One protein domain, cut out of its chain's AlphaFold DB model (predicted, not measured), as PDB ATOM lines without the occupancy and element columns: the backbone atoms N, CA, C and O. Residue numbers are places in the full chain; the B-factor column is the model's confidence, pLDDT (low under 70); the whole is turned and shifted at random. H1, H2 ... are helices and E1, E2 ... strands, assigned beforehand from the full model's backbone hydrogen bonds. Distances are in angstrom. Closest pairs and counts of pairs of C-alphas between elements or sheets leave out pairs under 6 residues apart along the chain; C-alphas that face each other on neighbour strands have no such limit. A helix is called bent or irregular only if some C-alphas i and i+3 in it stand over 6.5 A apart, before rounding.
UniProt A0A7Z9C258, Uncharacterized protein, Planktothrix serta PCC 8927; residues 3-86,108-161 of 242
ATOM      1  N   ILE A   3      88.819  38.918  36.867       82.06
ATOM      2  CA  ILE A   3      88.326  37.918  37.811       82.06
ATOM      3  C   ILE A   3      89.082  36.631  37.522       82.06
ATOM      4  O   ILE A   3      89.238  36.259  36.359       82.06
ATOM      5  N   ILE A   4      89.533  35.990  38.593       89.19
ATOM      6  CA  ILE A   4      90.189  34.691  38.563       89.19
ATOM      7  C   ILE A   4      89.228  33.690  39.200       89.19
ATOM      8  O   ILE A   4      88.712  33.931  40.296       89.19
ATOM      9  N   ARG A   5      88.956  32.596  38.494       89.44
ATOM     10  CA  ARG A   5      88.215  31.433  38.992       89.44
ATOM     11  C   ARG A   5      89.139  30.231  39.017       89.44
ATOM     12  O   ARG A   5      89.959  30.096  38.118       89.44
ATOM     13  N   ARG A   6      89.015  29.397  40.045       92.88
ATOM     14  CA  ARG A   6      89.809  28.181  40.216       92.88
ATOM     15  C   ARG A   6      88.871  27.012  40.471       92.88
ATOM     16  O   ARG A   6      87.993  27.135  41.319       92.88
ATOM     17  N   TYR A   7      89.114  25.923  39.759       93.75
ATOM     18  CA  TYR A   7      88.435  24.639  39.862       93.75
ATOM     19  C   TYR A   7      89.512  23.623  40.248       93.75
ATOM     20  O   TYR A   7      90.467  23.437  39.491       93.75
ATOM     21  N   THR A   8      89.436  23.065  41.460       93.56
ATOM     22  CA  THR A   8      90.539  22.297  42.076       93.56
ATOM     23  C   THR A   8      90.109  20.897  42.522       93.56
ATOM     24  O   THR A   8      89.924  20.661  43.724       93.56
ATOM     25  N   PRO A   9      89.927  19.960  41.582       92.75
ATOM     26  CA  PRO A   9      89.891  18.536  41.888       92.75
ATOM     27  C   PRO A   9      91.183  18.025  42.557       92.75
ATOM     28  O   PRO A   9      92.179  18.744  42.641       92.75
ATOM     29  N   PRO A  10      91.203  16.770  43.037       91.38
ATOM     30  CA  PRO A  10      92.338  16.220  43.780       91.38
ATOM     31  C   PRO A  10      93.682  16.195  43.040       91.38
ATOM     32  O   PRO A  10      94.717  16.278  43.699       91.38
ATOM     33  N   THR A  11      93.687  16.027  41.714       91.38
ATOM     34  CA  THR A  11      94.926  15.856  40.926       91.38
ATOM     35  C   THR A  11      95.171  16.938  39.877       91.38
ATOM     36  O   THR A  11      96.152  16.864  39.131       91.38
ATOM     37  N   CYS A  12      94.302  17.946  39.788       92.88
ATOM     38  CA  CYS A  12      94.506  19.055  38.871       92.88
ATOM     39  C   CYS A  12      93.877  20.355  39.372       92.88
ATOM     40  O   CYS A  12      92.902  20.370  40.121       92.88
ATOM     41  N   THR A  13      94.421  21.462  38.882       94.12
ATOM     42  CA  THR A  13      93.908  22.804  39.116       94.12
ATOM     43  C   THR A  13      93.704  23.506  37.781       94.12
ATOM     44  O   THR A  13      94.664  23.779  37.059       94.12
ATOM     45  N   LEU A  14      92.457  23.862  37.473       94.88
ATOM     46  CA  LEU A  14      92.105  24.733  36.356       94.88
ATOM     47  C   LEU A  14      91.844  26.148  36.872       94.88
ATOM     48  O   LEU A  14      90.923  26.389  37.649       94.88
ATOM     49  N   GLU A  15      92.628  27.107  36.404       93.31
ATOM     50  CA  GLU A  15      92.448  28.526  36.665       93.31
ATOM     51  C   GLU A  15      92.014  29.251  35.390       93.31
ATOM     52  O   GLU A  15      92.639  29.125  34.340       93.31
ATOM     53  N   VAL A  16      90.952  30.047  35.485       91.31
ATOM     54  CA  VAL A  16      90.426  30.857  34.385       91.31
ATOM     55  C   VAL A  16      90.468  32.325  34.780       91.31
ATOM     56  O   VAL A  16      89.856  32.745  35.766       91.31
ATOM     57  N   GLN A  17      91.167  33.125  33.982       89.12
ATOM     58  CA  GLN A  17      91.309  34.561  34.162       89.12
ATOM     59  C   GLN A  17      90.574  35.292  33.040       89.12
ATOM     60  O   GLN A  17      90.928  35.179  31.866       89.12
ATOM     61  N   ALA A  18      89.546  36.067  33.393       83.62
ATOM     62  CA  ALA A  18      88.750  36.815  32.423       83.62
ATOM     63  C   ALA A  18      88.263  38.161  32.973       83.62
ATOM     64  O   ALA A  18      88.033  38.345  34.172       83.62
ATOM     65  N   LYS A  19      88.041  39.145  32.094       76.88
ATOM     66  CA  LYS A  19      87.376  40.399  32.486       76.88
ATOM     67  C   LYS A  19      85.891  40.154  32.766       76.88
ATOM     68  O   LYS A  19      85.212  39.488  31.992       76.88
ATOM     69  N   ARG A  20      85.345  40.789  33.812       63.97
ATOM     70  CA  ARG A  20      83.931  40.650  34.238       63.97
ATOM     71  C   ARG A  20      82.899  40.853  33.115       63.97
ATOM     72  O   ARG A  20      81.865  40.202  33.118       63.97
ATOM     73  N   SER A  21      83.190  41.725  32.147       59.66
ATOM     74  CA  SER A  21      82.333  41.984  30.978       59.66
ATOM     75  C   SER A  21      82.346  40.870  29.920       59.66
ATOM     76  O   SER A  21      81.489  40.865  29.041       59.66
ATOM     77  N   LEU A  22      83.330  39.967  29.967       58.50
ATOM     78  CA  LEU A  22      83.472  38.820  29.064       58.50
ATOM     79  C   LEU A  22      82.838  37.554  29.644       58.50
ATOM     80  O   LEU A  22      82.325  36.740  28.886       58.50
ATOM     81  N   ILE A  23      82.781  37.435  30.973       60.72
ATOM     82  CA  ILE A  23      82.119  36.315  31.655       60.72
ATOM     83  C   ILE A  23      80.608  36.304  31.357       60.72
ATOM     84  O   ILE A  23      80.028  35.252  31.131       60.72
ATOM     85  N   SER A  24      79.962  37.471  31.251       58.19
ATOM     86  CA  SER A  24      78.545  37.548  30.854       58.19
ATOM     87  C   SER A  24      78.308  37.298  29.358       58.19
ATOM     88  O   SER A  24      77.167  37.141  28.931       58.19
ATOM     89  N   ARG A  25      79.368  37.325  28.537       59.50
ATOM     90  CA  ARG A  25      79.330  37.173  27.068       59.50
ATOM     91  C   ARG A  25      79.942  35.857  26.600       59.50
ATOM     92  O   ARG A  25      80.191  35.699  25.405       59.50
ATOM     93  N   LEU A  26      80.142  34.916  27.518       57.81
ATOM     94  CA  LEU A  26      80.918  33.683  27.373       57.81
ATOM     95  C   LEU A  26      80.342  32.680  26.346       57.81
ATOM     96  O   LEU A  26      80.764  31.535  26.303       57.81
ATOM     97  N   LYS A  27      79.418  33.109  25.478       58.78
ATOM     98  CA  LYS A  27      78.898  32.357  24.329       58.78
ATOM     99  C   LYS A  27      79.119  33.014  22.954       58.78
ATOM    100  O   LYS A  27      78.889  32.334  21.966       58.78
ATOM    101  N   HIS A  28      79.563  34.278  22.840       54.62
ATOM    102  CA  HIS A  28      79.317  35.043  21.595       54.62
ATOM    103  C   HIS A  28      80.474  35.836  20.952       54.62
ATOM    104  O   HIS A  28      80.196  36.554  19.992       54.62
ATOM    105  N   GLN A  29      81.744  35.770  21.386       53.78
ATOM    106  CA  GLN A  29      82.773  36.568  20.687       53.78
ATOM    107  C   GLN A  29      84.209  36.004  20.719       53.78
ATOM    108  O   GLN A  29      84.697  35.692  21.804       53.78
ATOM    109  N   PRO A  30      84.899  35.921  19.559       48.94
ATOM    110  CA  PRO A  30      86.249  35.359  19.432       48.94
ATOM    111  C   PRO A  30      87.394  36.393  19.504       48.94
ATOM    112  O   PRO A  30      88.526  36.062  19.175       48.94
ATOM    113  N   ILE A  31      87.144  37.654  19.882       51.41
ATOM    114  CA  ILE A  31      88.168  38.711  19.764       51.41
ATOM    115  C   ILE A  31      88.967  38.844  21.068       51.41
ATOM    116  O   ILE A  31      88.467  39.289  22.104       51.41
ATOM    117  N   LEU A  32      90.203  38.366  20.937       53.28
ATOM    118  CA  LEU A  32      91.250  38.070  21.907       53.28
ATOM    119  C   LEU A  32      91.838  39.316  22.572       53.28
ATOM    120  O   LEU A  32      92.018  40.330  21.915       53.28
ATOM    121  N   GLU A  33      92.132  39.184  23.871       56.34
ATOM    122  CA  GLU A  33      93.274  39.794  24.592       56.34
ATOM    123  C   GLU A  33      93.127  39.638  26.123       56.34
ATOM    124  O   GLU A  33      94.086  39.827  26.863       56.34
ATOM    125  N   GLN A  34      91.935  39.286  26.634       71.62
ATOM    126  CA  GLN A  34      91.642  39.344  28.081       71.62
ATOM    127  C   GLN A  34      91.049  38.055  28.675       71.62
ATOM    128  O   GLN A  34      90.431  38.116  29.740       71.62
ATOM    129  N   PHE A  35      91.214  36.914  27.997       86.50
ATOM    130  CA  PHE A  35      90.933  35.583  28.542       86.50
ATOM    131  C   PHE A  35      92.212  34.752  28.503       86.50
ATOM    132  O   PHE A  35      92.835  34.654  27.447       86.50
ATOM    133  N   LYS A  36      92.566  34.141  29.628       89.69
ATOM    134  CA  LYS A  36      93.616  33.128  29.718       89.69
ATOM    135  C   LYS A  36      93.154  32.026  30.649       89.69
ATOM    136  O   LYS A  36      92.489  32.314  31.645       89.69
ATOM    137  N   PHE A  37      93.522  30.794  30.347       92.06
ATOM    138  CA  PHE A  37      93.423  29.713  31.313       92.06
ATOM    139  C   PHE A  37      94.805  29.146  31.613       92.06
ATOM    140  O   PHE A  37      95.723  29.248  30.796       92.06
ATOM    141  N   LYS A  38      94.921  28.549  32.792       92.88
ATOM    142  CA  LYS A  38      96.073  27.789  33.244       92.88
ATOM    143  C   LYS A  38      95.567  26.480  33.835       92.88
ATOM    144  O   LYS A  38      94.728  26.502  34.726       92.88
ATOM    145  N   LEU A  39      96.060  25.357  33.344       93.19
ATOM    146  CA  LEU A  39      95.763  24.020  33.840       93.19
ATOM    147  C   LEU A  39      97.052  23.419  34.399       93.19
ATOM    148  O   LEU A  39      98.043  23.330  33.682       93.19
ATOM    149  N   CYS A  40      97.038  23.034  35.668       91.25
ATOM    150  CA  CYS A  40      98.159  22.386  36.344       91.25
ATOM    151  C   CYS A  40      97.748  20.968  36.742       91.25
ATOM    152  O   CYS A  40      96.635  20.773  37.231       91.25
ATOM    153  N   PHE A  41      98.629  19.992  36.536       89.75
ATOM    154  CA  PHE A  41      98.471  18.656  37.111       89.75
ATOM    155  C   PHE A  41      99.288  18.580  38.398       89.75
ATOM    156  O   PHE A  41     100.520  18.596  38.361       89.75
ATOM    157  N   ASP A  42      98.579  18.531  39.522       79.06
ATOM    158  CA  ASP A  42      99.148  18.652  40.859       79.06
ATOM    159  C   ASP A  42      99.626  17.263  41.322       79.06
ATOM    160  O   ASP A  42      98.838  16.444  41.800       79.06
ATOM    161  N   ASP A  43     100.919  16.963  41.149       72.88
ATOM    162  CA  ASP A  43     101.536  15.766  41.737       72.88
ATOM    163  C   ASP A  43     102.204  16.147  43.070       72.88
ATOM    164  O   ASP A  43     103.242  16.813  43.066       72.88
ATOM    165  N   PRO A  44     101.670  15.712  44.229       68.62
ATOM    166  CA  PRO A  44     102.244  16.032  45.539       68.62
ATOM    167  C   PRO A  44     103.641  15.430  45.756       68.62
ATOM    168  O   PRO A  44     104.292  15.726  46.758       68.62
ATOM    169  N   ARG A  45     104.097  14.541  44.867       72.19
ATOM    170  CA  ARG A  45     105.442  13.953  44.896       72.19
ATOM    171  C   ARG A  45     106.466  14.808  44.157       72.19
ATOM    172  O   ARG A  45     107.661  14.584  44.347       72.19
ATOM    173  N   LEU A  46     106.015  15.746  43.325       72.31
ATOM    174  CA  LEU A  46     106.858  16.633  42.536       72.31
ATOM    175  C   LEU A  46     106.873  18.041  43.152       72.31
ATOM    176  O   LEU A  46     105.840  18.514  43.631       72.31
ATOM    177  N   PRO A  47     108.026  18.732  43.147       74.31
ATOM    178  CA  PRO A  47     108.086  20.155  43.461       74.31
ATOM    179  C   PRO A  47     107.187  20.969  42.519       74.31
ATOM    180  O   PRO A  47     107.088  20.637  41.341       74.31
ATOM    181  N   ASP A  48     106.624  22.085  42.993       70.44
ATOM    182  CA  ASP A  48     105.742  22.967  42.198       70.44
ATOM    183  C   ASP A  48     106.357  23.425  40.858       70.44
ATOM    184  O   ASP A  48     105.648  23.723  39.900       70.44
ATOM    185  N   ALA A  49     107.692  23.491  40.780       67.19
ATOM    186  CA  ALA A  49     108.426  23.859  39.568       67.19
ATOM    187  C   ALA A  49     108.379  22.786  38.463       67.19
ATOM    188  O   ALA A  49     108.576  23.118  37.295       67.19
ATOM    189  N   ASP A  50     108.105  21.534  38.831       70.69
ATOM    190  CA  ASP A  50     108.063  20.383  37.925       70.69
ATOM    191  C   ASP A  50     106.619  19.989  37.565       70.69
ATOM    192  O   ASP A  50     106.394  19.015  36.842       70.69
ATOM    193  N   HIS A  51     105.617  20.734  38.055       79.88
ATOM    194  CA  HIS A  51     104.220  20.503  37.699       79.88
ATOM    195  C   HIS A  51     103.977  20.848  36.236       79.88
ATOM    196  O   HIS A  51     104.319  21.930  35.745       79.88
ATOM    197  N   ILE A  52     103.320  19.928  35.537       83.94
ATOM    198  CA  ILE A  52     102.950  20.130  34.142       83.94
ATOM    199  C   ILE A  52     101.889  21.226  34.095       83.94
ATOM    200  O   ILE A  52     100.768  21.048  34.573       83.94
ATOM    201  N   THR A  53     102.269  22.359  33.509       88.38
ATOM    202  CA  THR A  53     101.417  23.531  33.336       88.38
ATOM    203  C   THR A  53     101.085  23.710  31.861       88.38
ATOM    204  O   THR A  53     101.977  23.787  31.018       88.38
ATOM    205  N   ILE A  54      99.796  23.815  31.557       90.31
ATOM    206  CA  ILE A  54      99.264  24.105  30.229       90.31
ATOM    207  C   ILE A  54      98.572  25.463  30.290       90.31
ATOM    208  O   ILE A  54      97.726  25.693  31.153       90.31
ATOM    209  N   GLU A  55      98.899  26.355  29.365       90.38
ATOM    210  CA  GLU A  55      98.265  27.669  29.252       90.38
ATOM    211  C   GLU A  55      97.696  27.859  27.853       90.38
ATOM    212  O   GLU A  55      98.251  27.365  26.873       90.38
ATOM    213  N   GLY A  56      96.597  28.601  27.752       89.06
ATOM    214  CA  GLY A  56      95.998  28.890  26.459       89.06
ATOM    215  C   GLY A  56      94.841  29.874  26.522       89.06
ATOM    216  O   GLY A  56      94.547  30.494  27.554       89.06
ATOM    217  N   ASP A  57      94.180  30.028  25.382       87.62
ATOM    218  CA  ASP A  57      93.014  30.879  25.220       87.62
ATOM    219  C   ASP A  57      91.688  30.119  25.405       87.62
ATOM    220  O   ASP A  57      91.619  28.925  25.704       87.62
ATOM    221  N   ARG A  58      90.589  30.852  25.235       84.94
ATOM    222  CA  ARG A  58      89.236  30.314  25.368       84.94
ATOM    223  C   ARG A  58      88.934  29.212  24.352       84.94
ATOM    224  O   ARG A  58      88.266  28.240  24.694       84.94
ATOM    225  N   THR A  59      89.345  29.402  23.105       85.81
ATOM    226  CA  THR A  59      89.076  28.470  22.004       85.81
ATOM    227  C   THR A  59      89.789  27.152  22.261       85.81
ATOM    228  O   THR A  59      89.212  26.084  22.060       85.81
ATOM    229  N   GLN A  60      91.016  27.225  22.770       89.81
ATOM    230  CA  GLN A  60      91.795  26.053  23.135       89.81
ATOM    231  C   GLN A  60      91.193  25.323  24.344       89.81
ATOM    232  O   GLN A  60      91.076  24.101  24.301       89.81
ATOM    233  N   LEU A  61      90.722  26.044  25.373       91.38
ATOM    234  CA  LEU A  61      90.029  25.435  26.520       91.38
ATOM    235  C   LEU A  61      88.734  24.716  26.109       91.38
ATOM    236  O   LEU A  61      88.462  23.612  26.572       91.38
ATOM    237  N   GLU A  62      87.943  25.325  25.222       89.50
ATOM    238  CA  GLU A  62      86.719  24.709  24.697       89.50
ATOM    239  C   GLU A  62      87.041  23.465  23.863       89.50
ATOM    240  O   GLU A  62      86.409  22.424  24.021       89.50
ATOM    241  N   THR A  63      88.064  23.548  23.011       91.12
ATOM    242  CA  THR A  63      88.521  22.402  22.215       91.12
ATOM    243  C   THR A  63      88.963  21.256  23.124       91.12
ATOM    244  O   THR A  63      88.538  20.119  22.920       91.12
ATOM    245  N   LEU A  64      89.740  21.553  24.172       93.69
ATOM    246  CA  LEU A  64      90.152  20.578  25.181       93.69
ATOM    247  C   LEU A  64      88.937  19.921  25.850       93.69
ATOM    248  O   LEU A  64      88.875  18.694  25.913       93.69
ATOM    249  N   TYR A  65      87.946  20.706  26.284       93.44
ATOM    250  CA  TYR A  65      86.711  20.173  26.863       93.44
ATOM    251  C   TYR A  65      85.997  19.201  25.921       93.44
ATOM    252  O   TYR A  65      85.666  18.087  26.330       93.44
ATOM    253  N   GLN A  66      85.806  19.572  24.653       92.81
ATOM    254  CA  GLN A  66      85.129  18.707  23.682       92.81
ATOM    255  C   GLN A  66      85.913  17.419  23.413       92.81
ATOM    256  O   GLN A  66      85.322  16.340  23.368       92.81
ATOM    257  N   VAL A  67      87.240  17.504  23.271       94.31
ATOM    258  CA  VAL A  67      88.112  16.339  23.048       94.31
ATOM    259  C   VAL A  67      88.029  15.365  24.222       94.31
ATOM    260  O   VAL A  67      87.765  14.180  24.011       94.31
ATOM    261  N   ILE A  68      88.181  15.855  25.456       94.69
ATOM    262  CA  ILE A  68      88.121  15.031  26.671       94.69
ATOM    263  C   ILE A  68      86.727  14.420  26.851       94.69
ATOM    264  O   ILE A  68      86.600  13.213  27.068       94.69
ATOM    265  N   LYS A  69      85.666  15.217  26.686       93.62
ATOM    266  CA  LYS A  69      84.277  14.755  26.796       93.62
ATOM    267  C   LYS A  69      83.962  13.650  25.794       93.62
ATOM    268  O   LYS A  69      83.461  12.594  26.184       93.62
ATOM    269  N   ASN A  70      84.276  13.867  24.517       92.31
ATOM    270  CA  ASN A  70      84.038  12.883  23.461       92.31
ATOM    271  C   ASN A  70      84.849  11.609  23.703       92.31
ATOM    272  O   ASN A  70      84.337  10.503  23.525       92.31
ATOM    273  N   TYR A  71      86.100  11.750  24.142       94.06
ATOM    274  CA  TYR A  71      86.951  10.618  24.470       94.06
ATOM    275  C   TYR A  71      86.354   9.741  25.572       94.06
ATOM    276  O   TYR A  71      86.185   8.539  25.368       94.06
ATOM    277  N   ILE A  72      85.975  10.339  26.704       92.25
ATOM    278  CA  ILE A  72      85.389   9.618  27.840       92.25
ATOM    279  C   ILE A  72      84.076   8.948  27.426       92.25
ATOM    280  O   ILE A  72      83.873   7.768  27.712       92.25
ATOM    281  N   GLN A  73      83.204   9.648  26.696       89.06
ATOM    282  CA  GLN A  73      81.949   9.073  26.202       89.06
ATOM    283  C   GLN A  73      82.185   7.850  25.308       89.06
ATOM    284  O   GLN A  73      81.558   6.807  25.509       89.06
ATOM    285  N   ASN A  74      83.122   7.946  24.364       88.38
ATOM    286  CA  ASN A  74      83.471   6.846  23.469       88.38
ATOM    287  C   ASN A  74      84.115   5.673  24.218       88.38
ATOM    288  O   ASN A  74      83.784   4.516  23.953       88.38
ATOM    289  N   PHE A  75      84.996   5.955  25.178       86.06
ATOM    290  CA  PHE A  75      85.646   4.943  26.007       86.06
ATOM    291  C   PHE A  75      84.631   4.173  26.868       86.06
ATOM    292  O   PHE A  75      84.637   2.939  26.907       86.06
ATOM    293  N   LEU A  76      83.688   4.880  27.498       82.94
ATOM    294  CA  LEU A  76      82.608   4.268  28.276       82.94
ATOM    295  C   LEU A  76      81.654   3.456  27.392       82.94
ATOM    296  O   LEU A  76      81.278   2.340  27.759       82.94
ATOM    297  N   ALA A  77      81.292   3.968  26.213       79.38
ATOM    298  CA  ALA A  77      80.470   3.238  25.251       79.38
ATOM    299  C   ALA A  77      81.160   1.943  24.791       79.38
ATOM    300  O   ALA A  77      80.518   0.895  24.698       79.38
ATOM    301  N   PHE A  78      82.471   1.979  24.548       76.25
ATOM    302  CA  PHE A  78      83.252   0.794  24.192       76.25
ATOM    303  C   PHE A  78      83.216  -0.274  25.297       76.25
ATOM    304  O   PHE A  78      82.915  -1.436  25.017       76.25
ATOM    305  N   SER A  79      83.419   0.121  26.558       73.00
ATOM    306  CA  SER A  79      83.339  -0.786  27.714       73.00
ATOM    307  C   SER A  79      81.966  -1.472  27.835       73.00
ATOM    308  O   SER A  79      81.866  -2.688  28.030       73.00
ATOM    309  N   GLN A  80      80.880  -0.726  27.618       72.06
ATOM    310  CA  GLN A  80      79.522  -1.283  27.640       72.06
ATOM    311  C   GLN A  80      79.270  -2.276  26.497       72.06
ATOM    312  O   GLN A  80      78.606  -3.294  26.695       72.06
ATOM    313  N   ASN A  81      79.818  -2.025  25.308       70.94
ATOM    314  CA  ASN A  81      79.698  -2.956  24.187       70.94
ATOM    315  C   ASN A  81      80.475  -4.260  24.431       70.94
ATOM    316  O   ASN A  81      79.973  -5.334  24.090       70.94
ATOM    317  N   LEU A  82      81.638  -4.188  25.091       65.31
ATOM    318  CA  LEU A  82      82.454  -5.357  25.436       65.31
ATOM    319  C   LEU A  82      81.707  -6.342  26.349       65.31
ATOM    320  O   LEU A  82      81.784  -7.554  26.166       65.31
ATOM    321  N   THR A  83      80.939  -5.819  27.307       62.47
ATOM    322  CA  THR A  83      80.149  -6.636  28.246       62.47
ATOM    323  C   THR A  83      78.888  -7.235  27.621       62.47
ATOM    324  O   THR A  83      78.419  -8.279  28.072       62.47
ATOM    325  N   ARG A  84      78.337  -6.608  26.570       59.88
ATOM    326  CA  ARG A  84      77.099  -7.049  25.909       59.88
ATOM    327  C   ARG A  84      77.337  -8.077  24.799       59.88
ATOM    328  O   ARG A  84      76.483  -8.933  24.588       59.88
ATOM    329  N   TYR A  85      78.483  -8.019  24.116       62.09
ATOM    330  CA  TYR A  85      78.814  -8.916  23.003       62.09
ATOM    331  C   TYR A  85      80.277  -9.398  23.058       62.09
ATOM    332  O   TYR A  85      81.080  -9.042  22.192       62.09
ATOM    333  N   PRO A  86      80.643 -10.263  24.026       57.16
ATOM    334  CA  PRO A  86      82.025 -10.727  24.200       57.16
ATOM    335  C   PRO A  86      82.550 -11.586  23.034       57.16
ATOM    336  O   PRO A  86      83.754 -11.775  22.908       57.16
ATOM    337  N   GLN A 108      99.367  18.063  13.194       56.53
ATOM    338  CA  GLN A 108     100.193  18.094  14.424       56.53
ATOM    339  C   GLN A 108      99.768  19.221  15.389       56.53
ATOM    340  O   GLN A 108     100.147  19.226  16.556       56.53
ATOM    341  N   SER A 109      98.959  20.159  14.897       63.81
ATOM    342  CA  SER A 109      98.402  21.302  15.619       63.81
ATOM    343  C   SER A 109      97.183  20.964  16.493       63.81
ATOM    344  O   SER A 109      96.719  21.821  17.247       63.81
ATOM    345  N   GLU A 110      96.623  19.757  16.385       84.25
ATOM    346  CA  GLU A 110      95.339  19.393  16.996       84.25
ATOM    347  C   GLU A 110      95.493  18.735  18.380       84.25
ATOM    348  O   GLU A 110      96.297  17.820  18.568       84.25
ATOM    349  N   ILE A 111      94.673  19.175  19.345       89.19
ATOM    350  CA  ILE A 111      94.571  18.570  20.682       89.19
ATOM    351  C   ILE A 111      93.941  17.182  20.541       89.19
ATOM    352  O   ILE A 111      92.825  17.049  20.037       89.19
ATOM    353  N   LYS A 112      94.629  16.136  21.001       91.69
ATOM    354  CA  LYS A 112      94.185  14.740  20.851       91.69
ATOM    355  C   LYS A 112      94.442  13.950  22.114       91.69
ATOM    356  O   LYS A 112      95.398  14.214  22.825       91.69
ATOM    357  N   ILE A 113      93.645  12.918  22.349       93.69
ATOM    358  CA  ILE A 113      93.864  11.990  23.458       93.69
ATOM    359  C   ILE A 113      93.792  10.548  22.964       93.69
ATOM    360  O   ILE A 113      92.912  10.193  22.175       93.69
ATOM    361  N   LYS A 114      94.738   9.717  23.400       90.62
ATOM    362  CA  LYS A 114      94.824   8.297  23.034       90.62
ATOM    363  C   LYS A 114      94.975   7.434  24.289       90.62
ATOM    364  O   LYS A 114      95.617   7.871  25.237       90.62
ATOM    365  N   PRO A 115      94.388   6.225  24.326       90.00
ATOM    366  CA  PRO A 115      94.655   5.289  25.412       90.00
ATOM    367  C   PRO A 115      96.105   4.792  25.344       90.00
ATOM    368  O   PRO A 115      96.553   4.378  24.275       90.00
ATOM    369  N   ASP A 116      96.785   4.770  26.488       88.81
ATOM    370  CA  ASP A 116      98.032   4.034  26.702       88.81
ATOM    371  C   ASP A 116      97.768   2.900  27.708       88.81
ATOM    372  O   ASP A 116      97.764   3.057  28.931       88.81
ATOM    373  N   GLY A 117      97.410   1.734  27.174       84.69
ATOM    374  CA  GLY A 117      96.909   0.624  27.980       84.69
ATOM    375  C   GLY A 117      95.511   0.884  28.556       84.69
ATOM    376  O   GLY A 117      94.630   1.409  27.878       84.69
ATOM    377  N   LEU A 118      95.275   0.420  29.789       81.81
ATOM    378  CA  LEU A 118      93.957   0.468  30.447       81.81
ATOM    379  C   LEU A 118      93.823   1.570  31.500       81.81
ATOM    380  O   LEU A 118      92.704   1.937  31.850       81.81
ATOM    381  N   LEU A 119      94.947   2.020  32.058       88.44
ATOM    382  CA  LEU A 119      94.981   2.915  33.219       88.44
ATOM    383  C   LEU A 119      95.575   4.285  32.897       88.44
ATOM    384  O   LEU A 119      95.557   5.159  33.768       88.44
ATOM    385  N   TYR A 120      96.084   4.455  31.679       92.00
ATOM    386  CA  TYR A 120      96.757   5.666  31.258       92.00
ATOM    387  C   TYR A 120      96.283   6.142  29.888       92.00
ATOM    388  O   TYR A 120      95.749   5.379  29.076       92.00
ATOM    389  N   HIS A 121      96.449   7.440  29.666       93.00
ATOM    390  CA  HIS A 121      95.977   8.160  28.500       93.00
ATOM    391  C   HIS A 121      96.964   9.270  28.149       93.00
ATOM    392  O   HIS A 121      97.287  10.106  28.990       93.00
ATOM    393  N   ASP A 122      97.393   9.313  26.897       93.69
ATOM    394  CA  ASP A 122      98.281  10.357  26.404       93.69
ATOM    395  C   ASP A 122      97.455  11.494  25.807       93.69
ATOM    396  O   ASP A 122      96.769  11.311  24.796       93.69
ATOM    397  N   LEU A 123      97.527  12.670  26.433       93.44
ATOM    398  CA  LEU A 123      96.965  13.922  25.936       93.44
ATOM    399  C   LEU A 123      98.029  14.669  25.127       93.44
ATOM    400  O   LEU A 123      98.928  15.294  25.684       93.44
ATOM    401  N   PHE A 124      97.912  14.630  23.807       91.81
ATOM    402  CA  PHE A 124      98.715  15.416  22.879       91.81
ATOM    403  C   PHE A 124      98.203  16.854  22.857       91.81
ATOM    404  O   PHE A 124      97.028  17.102  22.579       91.81
ATOM    405  N   LEU A 125      99.095  17.797  23.159       89.38
ATOM    406  CA  LEU A 125      98.735  19.194  23.384       89.38
ATOM    407  C   LEU A 125      98.536  19.978  22.081       89.38
ATOM    408  O   LEU A 125      97.734  20.907  22.056       89.38
ATOM    409  N   GLY A 126      99.217  19.612  20.993       86.94
ATOM    410  CA  GLY A 126      99.135  20.353  19.730       86.94
ATOM    411  C   GLY A 126      99.424  21.842  19.953       86.94
ATOM    412  O   GLY A 126     100.427  22.197  20.564       86.94
ATOM    413  N   ASN A 127      98.501  22.715  19.544       85.00
ATOM    414  CA  ASN A 127      98.614  24.166  19.749       85.00
ATOM    415  C   ASN A 127      98.643  24.635  21.226       85.00
ATOM    416  O   ASN A 127      98.886  25.810  21.480       85.00
ATOM    417  N   LEU A 128      98.407  23.756  22.207       83.88
ATOM    418  CA  LEU A 128      98.545  24.067  23.637       83.88
ATOM    419  C   LEU A 128      99.996  24.001  24.141       83.88
ATOM    420  O   LEU A 128     100.258  24.379  25.284       83.88
ATOM    421  N   SER A 129     100.949  23.508  23.339       74.94
ATOM    422  CA  SER A 129     102.339  23.343  23.779       74.94
ATOM    423  C   SER A 129     103.191  24.609  23.674       74.94
ATOM    424  O   SER A 129     104.365  24.550  24.018       74.94
ATOM    425  N   ASP A 130     102.647  25.744  23.221       64.50
ATOM    426  CA  ASP A 130     103.423  26.966  22.931       64.50
ATOM    427  C   ASP A 130     104.307  27.440  24.102       64.50
ATOM    428  O   ASP A 130     105.333  28.078  23.878       64.50
ATOM    429  N   ASN A 131     103.950  27.092  25.345       57.31
ATOM    430  CA  ASN A 131     104.738  27.389  26.547       57.31
ATOM    431  C   ASN A 131     105.094  26.149  27.394       57.31
ATOM    432  O   ASN A 131     105.612  26.302  28.500       57.31
ATOM    433  N   SER A 132     104.833  24.931  26.905       60.56
ATOM    434  CA  SER A 132     105.169  23.683  27.604       60.56
ATOM    435  C   SER A 132     106.318  22.969  26.897       60.56
ATOM    436  O   SER A 132     106.288  22.761  25.687       60.56
ATOM    437  N   ALA A 133     107.330  22.538  27.655       62.00
ATOM    438  CA  ALA A 133     108.422  21.723  27.115       62.00
ATOM    439  C   ALA A 133     107.955  20.321  26.669       62.00
ATOM    440  O   ALA A 133     108.668  19.635  25.935       62.00
ATOM    441  N   ALA A 134     106.769  19.891  27.111       70.06
ATOM    442  CA  ALA A 134     106.192  18.598  26.786       70.06
ATOM    443  C   ALA A 134     105.178  18.724  25.637       70.06
ATOM    444  O   ALA A 134     104.249  19.526  25.701       70.06
ATOM    445  N   SER A 135     105.328  17.894  24.602       83.06
ATOM    446  CA  SER A 135     104.378  17.800  23.479       83.06
ATOM    447  C   SER A 135     103.118  16.994  23.821       83.06
ATOM    448  O   SER A 135     102.086  17.119  23.155       83.06
ATOM    449  N   PHE A 136     103.189  16.177  24.871       87.62
ATOM    450  CA  PHE A 136     102.080  15.396  25.394       87.62
ATOM    451  C   PHE A 136     102.159  15.290  26.919       87.62
ATOM    452  O   PHE A 136     103.225  15.455  27.513       87.62
ATOM    453  N   VAL A 137     101.023  14.995  27.543       90.06
ATOM    454  CA  VAL A 137     100.890  14.751  28.980       90.06
ATOM    455  C   VAL A 137     100.356  13.347  29.187       90.06
ATOM    456  O   VAL A 137      99.312  12.990  28.643       90.06
ATOM    457  N   HIS A 138     101.070  12.561  29.985       91.81
ATOM    458  CA  HIS A 138     100.646  11.223  30.365       91.81
ATOM    459  C   HIS A 138      99.722  11.306  31.584       91.81
ATOM    460  O   HIS A 138     100.133  11.764  32.652       91.81
ATOM    461  N   LEU A 139      98.468  10.895  31.420       92.56
ATOM    462  CA  LEU A 139      97.412  11.019  32.423       92.56
ATOM    463  C   LEU A 139      96.983   9.643  32.910       92.56
ATOM    464  O   LEU A 139      96.633   8.778  32.113       92.56
ATOM    465  N   SER A 140      96.923   9.449  34.223       92.50
ATOM    466  CA  SER A 140      96.180   8.321  34.795       92.50
ATOM    467  C   SER A 140      94.667   8.492  34.596       92.50
ATOM    468  O   SER A 140      94.174   9.607  34.418       92.50
ATOM    469  N   VAL A 141      93.899   7.402  34.703       92.38
ATOM    470  CA  VAL A 141      92.418   7.451  34.695       92.38
ATOM    471  C   VAL A 141      91.870   8.431  35.738       92.38
ATOM    472  O   VAL A 141      90.902   9.133  35.459       92.38
ATOM    473  N   LEU A 142      92.493   8.502  36.922       92.56
ATOM    474  CA  LEU A 142      92.078   9.434  37.972       92.56
ATOM    475  C   LEU A 142      92.295  10.889  37.538       92.56
ATOM    476  O   LEU A 142      91.374  11.689  37.633       92.56
ATOM    477  N   GLN A 143      93.469  11.206  36.985       93.50
ATOM    478  CA  GLN A 143      93.773  12.547  36.473       93.50
ATOM    479  C   GLN A 143      92.881  12.953  35.301       93.50
ATOM    480  O   GLN A 143      92.477  14.109  35.205       93.50
ATOM    481  N   LEU A 144      92.546  12.013  34.415       94.88
ATOM    482  CA  LEU A 144      91.609  12.258  33.321       94.88
ATOM    483  C   LEU A 144      90.196  12.560  33.842       94.88
ATOM    484  O   LEU A 144      89.521  13.436  33.304       94.88
ATOM    485  N   PHE A 145      89.750  11.838  34.872       93.81
ATOM    486  CA  PHE A 145      88.445  12.065  35.488       93.81
ATOM    487  C   PHE A 145      88.389  13.411  36.215       93.81
ATOM    488  O   PHE A 145      87.472  14.189  35.977       93.81
ATOM    489  N   ASP A 146      89.403  13.717  37.020       95.38
ATOM    490  CA  ASP A 146      89.535  15.000  37.709       95.38
ATOM    491  C   ASP A 146      89.585  16.166  36.708       95.38
ATOM    492  O   ASP A 146      88.898  17.169  36.878       95.38
ATOM    493  N   LEU A 147      90.323  16.026  35.600       96.00
ATOM    494  CA  LEU A 147      90.320  17.011  34.515       96.00
ATOM    495  C   LEU A 147      88.918  17.217  33.925       96.00
ATOM    496  O   LEU A 147      88.516  18.352  33.666       96.00
ATOM    497  N   ALA A 148      88.177  16.133  33.687       95.56
ATOM    498  CA  ALA A 148      86.818  16.219  33.169       95.56
ATOM    499  C   ALA A 148      85.880  16.937  34.150       95.56
ATOM    500  O   ALA A 148      85.099  17.777  33.709       95.56
ATOM    501  N   ASP A 149      86.008  16.661  35.449       96.00
ATOM    502  CA  ASP A 149      85.238  17.305  36.516       96.00
ATOM    503  C   ASP A 149      85.515  18.817  36.575       96.00
ATOM    504  O   ASP A 149      84.585  19.618  36.491       96.00
ATOM    505  N   ALA A 150      86.791  19.230  36.566       95.81
ATOM    506  CA  ALA A 150      87.167  20.649  36.514       95.81
ATOM    507  C   ALA A 150      86.584  21.376  35.289       95.81
ATOM    508  O   ALA A 150      86.123  22.517  35.388       95.81
ATOM    509  N   LEU A 151      86.616  20.737  34.114       95.25
ATOM    510  CA  LEU A 151      86.086  21.315  32.878       95.25
ATOM    511  C   LEU A 151      84.548  21.353  32.873       95.25
ATOM    512  O   LEU A 151      83.954  22.307  32.362       95.25
ATOM    513  N   GLU A 152      83.882  20.345  33.437       93.94
ATOM    514  CA  GLU A 152      82.424  20.306  33.570       93.94
ATOM    515  C   GLU A 152      81.917  21.344  34.578       93.94
ATOM    516  O   GLU A 152      80.945  22.047  34.294       93.94
ATOM    517  N   GLU A 153      82.606  21.523  35.706       92.88
ATOM    518  CA  GLU A 153      82.297  22.572  36.678       92.88
ATOM    519  C   GLU A 153      82.456  23.964  36.049       92.88
ATOM    520  O   GLU A 153      81.545  24.795  36.136       92.88
ATOM    521  N   TYR A 154      83.558  24.194  35.324       90.12
ATOM    522  CA  TYR A 154      83.773  25.435  34.579       90.12
ATOM    523  C   TYR A 154      82.655  25.699  33.567       90.12
ATOM    524  O   TYR A 154      82.099  26.798  33.540       90.12
ATOM    525  N   THR A 155      82.310  24.717  32.731       87.88
ATOM    526  CA  THR A 155      81.281  24.891  31.691       87.88
ATOM    527  C   THR A 155      79.889  25.079  32.294       87.88
ATOM    528  O   THR A 155      79.118  25.911  31.814       87.88
ATOM    529  N   THR A 156      79.598  24.403  33.405       88.81
ATOM    530  CA  THR A 156      78.356  24.566  34.166       88.81
ATOM    531  C   THR A 156      78.240  25.964  34.773       88.81
ATOM    532  O   THR A 156      77.195  26.602  34.638       88.81
ATOM    533  N   GLU A 157      79.294  26.493  35.404       83.56
ATOM    534  CA  GLU A 157      79.282  27.861  35.946       83.56
ATOM    535  C   GLU A 157      79.220  28.900  34.814       83.56
ATOM    536  O   GLU A 157      78.453  29.863  34.890       83.56
ATOM    537  N   ALA A 158      79.974  28.677  33.735       76.81
ATOM    538  CA  ALA A 158      79.965  29.496  32.527       76.81
ATOM    539  C   ALA A 158      78.563  29.613  31.904       76.81
ATOM    540  O   ALA A 158      78.198  30.687  31.420       76.81
ATOM    541  N   ASP A 159      77.773  28.538  31.945       70.81
ATOM    542  CA  ASP A 159      76.379  28.510  31.496       70.81
ATOM    543  C   ASP A 159      75.411  29.169  32.487       70.81
ATOM    544  O   ASP A 159      74.414  29.770  32.075       70.81
ATOM    545  N   GLN A 160      75.689  29.061  33.788       64.25
ATOM    546  CA  GLN A 160      74.845  29.597  34.853       64.25
ATOM    547  C   GLN A 160      75.023  31.090  35.086       64.25
ATOM    548  O   GLN A 160      74.118  31.696  35.659       64.25
ATOM    549  N   LEU A 161      76.141  31.688  34.664       56.47
ATOM    550  CA  LEU A 161      76.383  33.125  34.752       56.47
ATOM    551  C   LEU A 161      75.310  33.873  33.955       56.47
ATOM    552  O   LEU A 161      75.386  33.975  32.725       56.47
TER     553      LEU A 161
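What this domain is: This is residues 3 to 86 and 108 to 161 of the 242 residues of an uncharacterized protein of Planktothrix serta PCC 8927 (UniProt A0A7Z9C258). Two small antiparallel sheets, one of four strands and one of three, share two long helices, H2 and H4, which cross each other steeply and pack on both sheets. H4 covers part of one face of the larger sheet, while H2 starts at that sheet, passes the strand E5 of the smaller one and runs on into a free arm, residues 76 to 86, that sticks out of an otherwise compact body. The printed part has 138 residues, with four named helices and seven named strands in the order E1 E2 H1 E3 E4 H2 E5 E6 H3 E7 H4, and its class is mixed, helices and strands. The sheets run E1 E2 E3 E4 and E5 E6 E7, both antiparallel throughout. The whole is compact, with a radius of gyration of the C-alphas of 15.8 A, and spans 53 by 35 by 30 A, only just elongated.

How they stand to each other: The larger sheet has E1, residues 3 to 7, and E4, residues 52 to 56, as edge strands, with E2, residues 12 to 19, and E3, residues 35 to 41, as inner ones. E1 and E2 form a hairpin, with N 5 and O 16 at 2.9 A. E2 and E3 are antiparallel at 171 degrees, with N 15 and O 38 at 2.8 A. E3 and E4 form another hairpin, with N 39 and O 54 at 2.8 A. H2, residues 58 to 84, and H4, residues 141 to 160, are on the same face of this sheet, giving two layers, helices on one face of a sheet. H4 lies over E1 and E2 at a height over the sheet of 8.9 A; the closest C-alphas of E2 and H4 are those of Cys 12 and Leu 147, 6.4 A apart. H2 only just stands up from the sheet, its line rising 40.5 degrees; its closest C-alphas to E3 are those of Arg 58 and Phe 35, 6.4 A apart. H2 touches H4 with residues 65 to 69 alone, at a steep tilt of 55 degrees, opposite ways; the closest C-alphas are those of Tyr 65 and Leu 151, 6.2 A apart. H1, residues 20 to 23, and H3, residues 126 to 131, only graze the larger sheet. The smaller sheet has E5, residues 112 to 116, E6, residues 120 to 124, and E7, residues 136 to 140. E5 and E6 form a hairpin, with N 114 and O 122 at 2.9 A, and E6 and E7 have N 121 and O 139 at 2.8 A. H2 and H4 are on this sheet too, again two layers; H4 lies over E7 and stands up from the sheet, rising 60 degrees. Every O i to N i+4 pair is within hydrogen-bond range in H2 and H4; H3 has 0 of 2, with 1 of 3 O i to N i+3 pairs, and H1 is too short for an O i to N i+4 pair.

Where its parts are: E1 begins at C-alpha 3, (88.326, 37.918, 37.811). E2 is 23.4 A long and E3 20.4 A. H2 measures 39.3 A, from (89.236, 30.314, 25.368) at C-alpha 58. H3 is irregular: C-alphas 128 and 131 are 7.6 A apart. H4 measures 28.3 A and ends at C-alpha 160, (74.845, 29.597, 34.853).

The domain as a whole: The C-alphas farthest apart are those of Ser 21 and Pro 86, 53.1 A. Residues 87 to 107 are not printed, and C-alphas 86 and 108 are 35.4 A apart across this cut. Of the links printed whole, H1 to E3 is long, with 11 residues. Mean pLDDT of the printed part is 81.7; among the residues under 70 are 20 to 33, 82 to 86 and 130 to 133.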